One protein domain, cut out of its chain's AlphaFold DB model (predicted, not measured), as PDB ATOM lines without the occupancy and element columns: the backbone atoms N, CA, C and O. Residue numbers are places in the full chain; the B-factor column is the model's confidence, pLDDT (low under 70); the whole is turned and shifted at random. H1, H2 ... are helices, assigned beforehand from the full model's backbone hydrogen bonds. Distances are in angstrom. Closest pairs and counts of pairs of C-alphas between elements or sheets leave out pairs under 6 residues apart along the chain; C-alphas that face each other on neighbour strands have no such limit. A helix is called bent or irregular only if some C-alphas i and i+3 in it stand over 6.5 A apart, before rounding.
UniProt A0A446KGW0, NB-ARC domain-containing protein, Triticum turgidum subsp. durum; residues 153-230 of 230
ATOM      1  N   GLY A 153      20.986  47.638  22.489       85.75
ATOM      2  CA  GLY A 153      21.741  47.506  21.234       85.75
ATOM      3  C   GLY A 153      21.767  46.108  20.596       85.75
ATOM      4  O   GLY A 153      22.572  45.873  19.705       85.75
ATOM      5  N   LYS A 154      20.883  45.172  20.979       90.06
ATOM      6  CA  LYS A 154      20.853  43.792  20.428       90.06
ATOM      7  C   LYS A 154      20.766  43.743  18.900       90.06
ATOM      8  O   LYS A 154      21.525  43.030  18.253       90.06
ATOM      9  N   THR A 155      19.827  44.503  18.337       88.00
ATOM     10  CA  THR A 155      19.621  44.577  16.886       88.00
ATOM     11  C   THR A 155      20.822  45.221  16.198       88.00
ATOM     12  O   THR A 155      21.219  44.754  15.138       88.00
ATOM     13  N   ALA A 156      21.454  46.215  16.834       88.50
ATOM     14  CA  ALA A 156      22.672  46.843  16.328       88.50
ATOM     15  C   ALA A 156      23.856  45.859  16.311       88.50
ATOM     16  O   ALA A 156      24.541  45.747  15.303       88.50
ATOM     17  N   LEU A 157      24.041  45.064  17.371       90.88
ATOM     18  CA  LEU A 157      25.058  44.008  17.401       90.88
ATOM     19  C   LEU A 157      24.820  42.959  16.302       90.88
ATOM     20  O   LEU A 157      25.741  42.601  15.574       90.88
ATOM     21  N   ALA A 158      23.581  42.481  16.154       91.69
ATOM     22  CA  ALA A 158      23.215  41.542  15.095       91.69
ATOM     23  C   ALA A 158      23.481  42.112  13.691       91.69
ATOM     24  O   ALA A 158      23.941  41.380  12.817       91.69
ATOM     25  N   TRP A 159      23.211  43.403  13.490       90.19
ATOM     26  CA  TRP A 159      23.447  44.114  12.234       90.19
ATOM     27  C   TRP A 159      24.940  44.231  11.907       90.19
ATOM     28  O   TRP A 159      25.366  43.931  10.793       90.19
ATOM     29  N   GLU A 160      25.758  44.587  12.894       90.44
ATOM     30  CA  GLU A 160      27.213  44.682  12.749       90.44
ATOM     31  C   GLU A 160      27.875  43.329  12.465       90.44
ATOM     32  O   GLU A 160      28.803  43.242  11.661       90.44
ATOM     33  N   VAL A 161      27.380  42.252  13.081       92.00
ATOM     34  CA  VAL A 161      27.818  40.879  12.778       92.00
ATOM     35  C   VAL A 161      27.351  40.452  11.387       92.00
ATOM     36  O   VAL A 161      28.113  39.834  10.646       92.00
ATOM     37  N   TYR A 162      26.117  40.792  11.003       90.50
ATOM     38  CA  TYR A 162      25.574  40.484   9.679       90.50
ATOM     39  C   TYR A 162      26.415  41.106   8.558       90.50
ATOM     40  O   TYR A 162      26.698  40.422   7.576       90.50
ATOM     41  N   ASN A 163      26.849  42.360   8.727       89.12
ATOM     42  CA  ASN A 163      27.662  43.107   7.761       89.12
ATOM     43  C   ASN A 163      29.176  42.894   7.914       89.12
ATOM     44  O   ASN A 163      29.965  43.476   7.171       89.12
ATOM     45  N   CYS A 164      29.601  42.056   8.857       90.00
ATOM     46  CA  CYS A 164      31.007  41.753   9.060       90.00
ATOM     47  C   CYS A 164      31.593  41.027   7.827       90.00
ATOM     48  O   CYS A 164      31.025  40.010   7.415       90.00
ATOM     49  N   PRO A 165      32.724  41.482   7.249       90.50
ATOM     50  CA  PRO A 165      33.287  40.897   6.028       90.50
ATOM     51  C   PRO A 165      33.552  39.390   6.124       90.50
ATOM     52  O   PRO A 165      33.149  38.646   5.236       90.50
ATOM     53  N   GLN A 166      34.116  38.909   7.238       89.38
ATOM     54  CA  GLN A 166      34.393  37.478   7.418       89.38
ATOM     55  C   GLN A 166      33.106  36.634   7.424       89.38
ATOM     56  O   GLN A 166      33.078  35.508   6.928       89.38
ATOM     57  N   VAL A 167      32.017  37.177   7.978       89.25
ATOM     58  CA  VAL A 167      30.697  36.528   7.965       89.25
ATOM     59  C   VAL A 167      30.093  36.592   6.562       89.25
ATOM     60  O   VAL A 167      29.503  35.616   6.104       89.25
ATOM     61  N   ALA A 168      30.254  37.713   5.861       87.88
ATOM     62  CA  ALA A 168      29.766  37.891   4.501       87.88
ATOM     63  C   ALA A 168      30.411  36.926   3.498       87.88
ATOM     64  O   ALA A 168      29.711  36.369   2.655       87.88
ATOM     65  N   GLU A 169      31.717  36.703   3.625       87.56
ATOM     66  CA  GLU A 169      32.480  35.762   2.804       87.56
ATOM     67  C   GLU A 169      32.088  34.307   3.091       87.56
ATOM     68  O   GLU A 169      31.869  33.526   2.166       87.56
ATOM     69  N   GLN A 170      31.931  33.945   4.368       85.12
ATOM     70  CA  GLN A 170      31.546  32.587   4.767       85.12
ATOM     71  C   GLN A 170      30.092  32.245   4.397       85.12
ATOM     72  O   GLN A 170      29.763  31.083   4.139       85.12
ATOM     73  N   PHE A 171      29.206  33.242   4.398       86.50
ATOM     74  CA  PHE A 171      27.784  33.094   4.103       86.50
ATOM     75  C   PHE A 171      27.397  34.001   2.927       86.50
ATOM     76  O   PHE A 171      26.837  35.081   3.107       86.50
ATOM     77  N   CYS A 172      27.642  33.537   1.702       80.81
ATOM     78  CA  CYS A 172      27.264  34.254   0.478       80.81
ATOM     79  C   CYS A 172      25.741  34.472   0.355       80.81
ATOM     80  O   CYS A 172      25.290  35.483  -0.175       80.81
ATOM     81  N   CYS A 173      24.940  33.545   0.890       83.88
ATOM     82  CA  CYS A 173      23.484  33.608   0.884       83.88
ATOM     83  C   CYS A 173      22.971  34.011   2.277       83.88
ATOM     84  O   CYS A 173      22.999  33.219   3.225       83.88
ATOM     85  N   ARG A 174      22.527  35.264   2.411       85.94
ATOM     86  CA  ARG A 174      22.083  35.880   3.669       85.94
ATOM     87  C   ARG A 174      20.797  36.662   3.439       85.94
ATOM     88  O   ARG A 174      20.619  37.238   2.379       85.94
ATOM     89  N   ALA A 175      19.933  36.678   4.447       87.62
ATOM     90  CA  ALA A 175      18.731  37.503   4.475       87.62
ATOM     91  C   ALA A 175      18.593  38.146   5.856       87.62
ATOM     92  O   ALA A 175      18.859  37.493   6.878       87.62
ATOM     93  N   TRP A 176      18.155  39.402   5.869       87.62
ATOM     94  CA  TRP A 176      17.778  40.147   7.063       87.62
ATOM     95  C   TRP A 176      16.263  40.326   7.069       87.62
ATOM     96  O   TRP A 176      15.703  40.857   6.117       87.62
ATOM     97  N   VAL A 177      15.595  39.861   8.124       84.44
ATOM     98  CA  VAL A 177      14.132  39.899   8.209       84.44
ATOM     99  C   VAL A 177      13.716  40.477   9.546       84.44
ATOM    100  O   VAL A 177      14.163  40.018  10.598       84.44
ATOM    101  N   THR A 178      12.816  41.451   9.490       80.25
ATOM    102  CA  THR A 178      12.170  42.036  10.663       80.25
ATOM    103  C   THR A 178      10.727  41.547  10.709       80.25
ATOM    104  O   THR A 178      10.013  41.625   9.716       80.25
ATOM    105  N   LEU A 179      10.292  41.016  11.854       72.62
ATOM    106  CA  LEU A 179       8.929  40.518  12.031       72.62
ATOM    107  C   LEU A 179       8.167  41.382  13.028       72.62
ATOM    108  O   LEU A 179       8.555  41.493  14.192       72.62
ATOM    109  N   ALA A 180       7.029  41.921  12.596       65.88
ATOM    110  CA  ALA A 180       6.082  42.551  13.498       65.88
ATOM    111  C   ALA A 180       5.381  41.486  14.365       65.88
ATOM    112  O   ALA A 180       4.848  40.489  13.882       65.88
ATOM    113  N   SER A 181       5.370  41.720  15.677       57.59
ATOM    114  CA  SER A 181       5.007  40.780  16.753       57.59
ATOM    115  C   SER A 181       3.550  40.274  16.757       57.59
ATOM    116  O   SER A 181       3.202  39.428  17.582       57.59
ATOM    117  N   LYS A 182       2.669  40.762  15.871       58.12
ATOM    118  CA  LYS A 182       1.213  40.665  16.083       58.12
ATOM    119  C   LYS A 182       0.673  39.224  16.138       58.12
ATOM    120  O   LYS A 182      -0.278  38.999  16.877       58.12
ATOM    121  N   HIS A 183       1.306  38.228  15.498       55.44
ATOM    122  CA  HIS A 183       0.822  36.832  15.522       55.44
ATOM    123  C   HIS A 183       1.946  35.776  15.490       55.44
ATOM    124  O   HIS A 183       2.113  35.065  14.507       55.44
ATOM    125  N   LYS A 184       2.715  35.609  16.577       58.94
ATOM    126  CA  LYS A 184       3.925  34.744  16.616       58.94
ATOM    127  C   LYS A 184       3.721  33.244  16.292       58.94
ATOM    128  O   LYS A 184       4.707  32.547  16.056       58.94
ATOM    129  N   HIS A 185       2.485  32.731  16.252       65.62
ATOM    130  CA  HIS A 185       2.210  31.296  16.054       65.62
ATOM    131  C   HIS A 185       1.266  30.948  14.899       65.62
ATOM    132  O   HIS A 185       1.076  29.759  14.631       65.62
ATOM    133  N   ASP A 186       0.715  31.936  14.196       77.69
ATOM    134  CA  ASP A 186      -0.220  31.660  13.107       77.69
ATOM    135  C   ASP A 186       0.509  31.236  11.817       77.69
ATOM    136  O   ASP A 186       1.664  31.604  11.567       77.69
ATOM    137  N   VAL A 187      -0.171  30.446  10.986       79.19
ATOM    138  CA  VAL A 187       0.274  30.043   9.646       79.19
ATOM    139  C   VAL A 187       0.616  31.277   8.817       79.19
ATOM    140  O   VAL A 187       1.671  31.294   8.185       79.19
ATOM    141  N   ALA A 188      -0.192  32.336   8.906       79.31
ATOM    142  CA  ALA A 188       0.044  33.596   8.205       79.31
ATOM    143  C   ALA A 188       1.403  34.230   8.554       79.31
ATOM    144  O   ALA A 188       2.125  34.675   7.665       79.31
ATOM    145  N   ALA A 189       1.810  34.205   9.826       77.69
ATOM    146  CA  ALA A 189       3.094  34.764  10.246       77.69
ATOM    147  C   ALA A 189       4.288  33.918   9.786       77.69
ATOM    148  O   ALA A 189       5.330  34.459   9.418       77.69
ATOM    149  N   LYS A 190       4.139  32.587   9.761       81.56
ATOM    150  CA  LYS A 190       5.162  31.694   9.192       81.56
ATOM    151  C   LYS A 190       5.311  31.912   7.690       81.56
ATOM    152  O   LYS A 190       6.431  31.905   7.189       81.56
ATOM    153  N   GLU A 191       4.201  32.101   6.982       82.44
ATOM    154  CA  GLU A 191       4.228  32.423   5.557       82.44
ATOM    155  C   GLU A 191       4.867  33.788   5.300       82.44
ATOM    156  O   GLU A 191       5.743  33.873   4.446       82.44
ATOM    157  N   ALA A 192       4.508  34.817   6.070       81.19
ATOM    158  CA  ALA A 192       5.116  36.144   5.973       81.19
ATOM    159  C   ALA A 192       6.635  36.098   6.213       81.19
ATOM    160  O   ALA A 192       7.395  36.642   5.418       81.19
ATOM    161  N   LEU A 193       7.090  35.374   7.243       83.88
ATOM    162  CA  LEU A 193       8.519  35.165   7.496       83.88
ATOM    163  C   LEU A 193       9.214  34.490   6.311       83.88
ATOM    164  O   LEU A 193      10.272  34.938   5.884       83.88
ATOM    165  N   LEU A 194       8.653  33.402   5.783       85.88
ATOM    166  CA  LEU A 194       9.289  32.688   4.675       85.88
ATOM    167  C   LEU A 194       9.296  33.502   3.379       85.88
ATOM    168  O   LEU A 194      10.269  33.399   2.639       85.88
ATOM    169  N   ARG A 195       8.262  34.313   3.120       83.12
ATOM    170  CA  ARG A 195       8.238  35.258   1.992       83.12
ATOM    171  C   ARG A 195       9.329  36.318   2.140       83.12
ATOM    172  O   ARG A 195      10.172  36.412   1.259       83.12
ATOM    173  N   ALA A 196       9.421  36.966   3.301       82.62
ATOM    174  CA  ALA A 196      10.465  37.954   3.572       82.62
ATOM    175  C   ALA A 196      11.887  37.359   3.499       82.62
ATOM    176  O   ALA A 196      12.823  38.013   3.046       82.62
ATOM    177  N   ILE A 197      12.072  36.095   3.909       85.50
ATOM    178  CA  ILE A 197      13.346  35.393   3.703       85.50
ATOM    179  C   ILE A 197      13.620  35.223   2.207       85.50
ATOM    180  O   ILE A 197      14.731  35.499   1.779       85.50
ATOM    181  N   LEU A 198      12.652  34.748   1.416       83.62
ATOM    182  CA  LEU A 198      12.843  34.550  -0.024       83.62
ATOM    183  C   LEU A 198      13.203  35.854  -0.733       83.62
ATOM    184  O   LEU A 198      14.177  35.865  -1.479       83.62
ATOM    185  N   GLU A 199      12.476  36.931  -0.444       81.94
ATOM    186  CA  GLU A 199      12.759  38.280  -0.944       81.94
ATOM    187  C   GLU A 199      14.193  38.695  -0.589       81.94
ATOM    188  O   GLU A 199      14.988  39.014  -1.473       81.94
ATOM    189  N   GLY A 200      14.587  38.545   0.680       80.69
ATOM    190  CA  GLY A 200      15.946  38.855   1.127       80.69
ATOM    191  C   GLY A 200      17.056  37.986   0.511       80.69
ATOM    192  O   GLY A 200      18.206  38.411   0.504       80.69
ATOM    193  N   LEU A 201      16.755  36.780   0.004       81.44
ATOM    194  CA  LEU A 201      17.739  35.880  -0.632       81.44
ATOM    195  C   LEU A 201      17.809  36.012  -2.167       81.44
ATOM    196  O   LEU A 201      18.798  35.573  -2.776       81.44
ATOM    197  N   LEU A 202      16.744  36.509  -2.798       74.44
ATOM    198  CA  LEU A 202      16.595  36.613  -4.254       74.44
ATOM    199  C   LEU A 202      16.828  38.037  -4.776       74.44
ATOM    200  O   LEU A 202      17.229  38.172  -5.928       74.44
ATOM    201  N   GLY A 203      16.646  39.071  -3.949       67.06
ATOM    202  CA  GLY A 203      16.654  40.459  -4.422       67.06
ATOM    203  C   GLY A 203      15.490  40.739  -5.385       67.06
ATOM    204  O   GLY A 203      14.481  40.034  -5.361       67.06
ATOM    205  N   GLU A 204      15.646  41.743  -6.254       54.28
ATOM    206  CA  GLU A 204      14.658  42.206  -7.256       54.28
ATOM    207  C   GLU A 204      14.107  41.102  -8.193       54.28
ATOM    208  O   GLU A 204      13.067  41.278  -8.819       54.28
ATOM    209  N   GLU A 205      14.749  39.932  -8.285       52.88
ATOM    210  CA  GLU A 205      14.324  38.840  -9.178       52.88
ATOM    211  C   GLU A 205      13.101  38.039  -8.677       52.88
ATOM    212  O   GLU A 205      12.682  37.074  -9.316       52.88
ATOM    213  N   ALA A 206      12.501  38.411  -7.541       51.56
ATOM    214  CA  ALA A 206      11.387  37.687  -6.919       51.56
ATOM    215  C   ALA A 206       9.988  38.249  -7.237       51.56
ATOM    216  O   ALA A 206       9.045  38.017  -6.480       51.56
ATOM    217  N   GLN A 207       9.809  38.952  -8.357       46.62
ATOM    218  CA  GLN A 207       8.499  39.469  -8.775       46.62
ATOM    219  C   GLN A 207       7.666  38.448  -9.575       46.62
ATOM    220  O   GLN A 207       6.933  38.809 -10.491       46.62
ATOM    221  N   GLU A 208       7.728  37.159  -9.221       47.81
ATOM    222  CA  GLU A 208       6.776  36.172  -9.739       47.81
ATOM    223  C   GLU A 208       5.741  35.831  -8.660       47.81
ATOM    224  O   GLU A 208       5.950  35.045  -7.732       47.81
ATOM    225  N   SER A 209       4.604  36.518  -8.772       52.75
ATOM    226  CA  SER A 209       3.454  36.446  -7.877       52.75
ATOM    227  C   SER A 209       2.712  35.115  -8.023       52.75
ATOM    228  O   SER A 209       1.699  34.994  -8.707       52.75
ATOM    229  N   VAL A 210       3.187  34.091  -7.316       49.12
ATOM    230  CA  VAL A 210       2.401  32.876  -7.072       49.12
ATOM    231  C   VAL A 210       2.135  32.774  -5.570       49.12
ATOM    232  O   VAL A 210       3.090  32.758  -4.789       49.12
ATOM    233  N   PRO A 211       0.867  32.695  -5.114       56.28
ATOM    234  CA  PRO A 211       0.552  32.461  -3.710       56.28
ATOM    235  C   PRO A 211       0.979  31.039  -3.329       56.28
ATOM    236  O   PRO A 211       0.211  30.078  -3.390       56.28
ATOM    237  N   LEU A 212       2.248  30.902  -2.960       66.88
ATOM    238  CA  LEU A 212       2.819  29.654  -2.492       66.88
ATOM    239  C   LEU A 212       2.291  29.376  -1.083       66.88
ATOM    240  O   LEU A 212       2.398  30.217  -0.183       66.88
ATOM    241  N   LYS A 213       1.735  28.177  -0.891       77.44
ATOM    242  CA  LYS A 213       1.358  27.664   0.434       77.44
ATOM    243  C   LYS A 213       2.619  27.452   1.273       77.44
ATOM    244  O   LYS A 213       3.674  27.131   0.724       77.44
ATOM    245  N   LEU A 214       2.496  27.488   2.602       77.81
ATOM    246  CA  LEU A 214       3.602  27.267   3.551       77.81
ATOM    247  C   LEU A 214       4.608  26.161   3.153       77.81
ATOM    248  O   LEU A 214       5.817  26.373   3.209       77.81
ATOM    249  N   ARG A 215       4.129  24.984   2.723       82.50
ATOM    250  CA  ARG A 215       5.000  23.859   2.319       82.50
ATOM    251  C   ARG A 215       5.862  24.174   1.093       82.50
ATOM    252  O   ARG A 215       7.014  23.758   1.042       82.50
ATOM    253  N   GLN A 216       5.311  24.892   0.120       83.00
ATOM    254  CA  GLN A 216       6.025  25.275  -1.098       83.00
ATOM    255  C   GLN A 216       7.076  26.347  -0.791       83.00
ATOM    256  O   GLN A 216       8.211  26.228  -1.242       83.00
ATOM    257  N   LEU A 217       6.743  27.321   0.067       82.19
ATOM    258  CA  LEU A 217       7.706  28.316   0.557       82.19
ATOM    259  C   LEU A 217       8.896  27.648   1.263       82.19
ATOM    260  O   LEU A 217      10.049  27.953   0.970       82.19
ATOM    261  N   GLN A 218       8.631  26.675   2.144       84.75
ATOM    262  CA  GLN A 218       9.685  25.901   2.813       84.75
ATOM    263  C   GLN A 218      10.579  25.144   1.820       84.75
ATOM    264  O   GLN A 218      11.799  25.106   1.993       84.75
ATOM    265  N   GLN A 219       9.985  24.544   0.785       84.31
ATOM    266  CA  GLN A 219      10.728  23.838  -0.259       84.31
ATOM    267  C   GLN A 219      11.609  24.795  -1.065       84.31
ATOM    268  O   GLN A 219      12.796  24.512  -1.214       84.31
ATOM    269  N   HIS A 220      11.083  25.938  -1.511       82.06
ATOM    270  CA  HIS A 220      11.859  26.940  -2.247       82.06
ATOM    271  C   HIS A 220      13.039  27.475  -1.439       82.06
ATOM    272  O   HIS A 220      14.167  27.436  -1.929       82.06
ATOM    273  N   VAL A 221      12.823  27.874  -0.179       82.94
ATOM    274  CA  VAL A 221      13.922  28.314   0.699       82.94
ATOM    275  C   VAL A 221      14.959  27.197   0.851       82.94
ATOM    276  O   VAL A 221      16.158  27.440   0.723       82.94
ATOM    277  N   SER A 222      14.527  25.949   1.069       83.12
ATOM    278  CA  SER A 222      15.456  24.822   1.209       83.12
ATOM    279  C   SER A 222      16.241  24.524  -0.069       83.12
ATOM    280  O   SER A 222      17.361  24.029   0.043       83.12
ATOM    281  N   VAL A 223      15.666  24.729  -1.254       83.88
ATOM    282  CA  VAL A 223      16.360  24.508  -2.530       83.88
ATOM    283  C   VAL A 223      17.370  25.625  -2.764       83.88
ATOM    284  O   VAL A 223      18.540  25.322  -2.982       83.88
ATOM    285  N   LEU A 224      16.963  26.888  -2.612       81.00
ATOM    286  CA  LEU A 224      17.835  28.054  -2.792       81.00
ATOM    287  C   LEU A 224      19.055  28.023  -1.871       81.00
ATOM    288  O   LEU A 224      20.179  28.240  -2.317       81.00
ATOM    289  N   LEU A 225      18.853  27.683  -0.596       79.56
ATOM    290  CA  LEU A 225      19.955  27.572   0.360       79.56
ATOM    291  C   LEU A 225      20.909  26.411   0.044       79.56
ATOM    292  O   LEU A 225      22.044  26.430   0.503       79.56
ATOM    293  N   ARG A 226      20.480  25.392  -0.713       78.69
ATOM    294  CA  ARG A 226      21.359  24.295  -1.152       78.69
ATOM    295  C   ARG A 226      22.107  24.639  -2.433       78.69
ATOM    296  O   ARG A 226      23.274  24.288  -2.539       78.69
ATOM    297  N   THR A 227      21.451  25.297  -3.386       76.69
ATOM    298  CA  THR A 227      22.046  25.641  -4.685       76.69
ATOM    299  C   THR A 227      23.042  26.788  -4.576       76.69
ATOM    300  O   THR A 227      24.105  26.704  -5.175       76.69
ATOM    301  N   LYS A 228      22.749  27.814  -3.766       67.50
ATOM    302  CA  LYS A 228      23.651  28.956  -3.530       67.50
ATOM    303  C   LYS A 228      24.724  28.694  -2.454       67.50
ATOM    304  O   LYS A 228      25.488  29.594  -2.147       67.50
ATOM    305  N   SER A 229      24.772  27.502  -1.845       56.50
ATOM    306  CA  SER A 229      25.770  27.125  -0.816       56.50
ATOM    307  C   SER A 229      27.056  26.502  -1.400       56.50
ATOM    308  O   SER A 229      27.900  26.030  -0.625       56.50
ATOM    309  N   VAL A 230      27.183  26.451  -2.728       40.28
ATOM    310  CA  VAL A 230      28.370  25.981  -3.463       40.28
ATOM    311  C   VAL A 230      29.152  27.191  -3.945       40.28
ATOM    312  O   VAL A 230      30.390  27.151  -3.797       40.28
TER     313      VAL A 230
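Overview. This is residues 153 to 230 of the 230 residues of the protein "NB-ARC domain-containing protein" of Triticum turgidum subsp. durum (UniProt A0A446KGW0). Two helices side by side, H3 and H4, make one body, and a smaller arm of H1 and H2, set at a corner to each other, stands apart from them across a long unnamed link, residues 171 to 186. H3, the longest helix, kinks by 73 degrees near residue 200; residues 163 to 169, of which 165 to 169 belong to H2, stick out. The printed part has 78 residues with four named helices, in the order H1, H2, H3, H4, and no named strand: the class is all helix. It is only just compact, close to loose, with a radius of gyration of the C-alphas of 13.9 A, and spans 35 by 33 by 19 A.

Along the chain. Find C-alpha 187 at (0.274, 30.043, 9.646); from there H3, residues 187 to 206, runs 21.4 A. It is irregular: C-alphas 201 and 204 are 9.7 A apart. H4, residues 214 to 227, runs 20.3 A and ends at C-alpha 227, (22.046, 25.641, -4.685). Look at C-alpha 154, (20.853, 43.792, 20.428), for the start of H1, residues 154 to 162, 12.2 A long. H2 is residues 165 to 170, 8.6 A.

Arrangement. H3 and H4 touch, the closest C-alphas being those of Glu 191 and Leu 214, 5.6 A apart. They run the same way at a steep tilt of 37 degrees, only just steep. H2 is apart from both. H1, apart from both too, is close to H2 but not clearly touching: the closest C-alphas, of Val 161 and Val 167, are 7.1 A apart. In H1, H2 and H4 every O i to N i+4 pair is within hydrogen-bond range; in H3, 13 of 16 are.

Size, cuts and confidence. The C-alphas of Gly 153 and Val 210, 37.3 A apart, are the two farthest apart. The printed part has no cut. The link from H2 to H3 is long. Mean pLDDT of the printed part is 77.3; look for values under 70 at residues 180 to 185, 203 to 212 and 228 to 230.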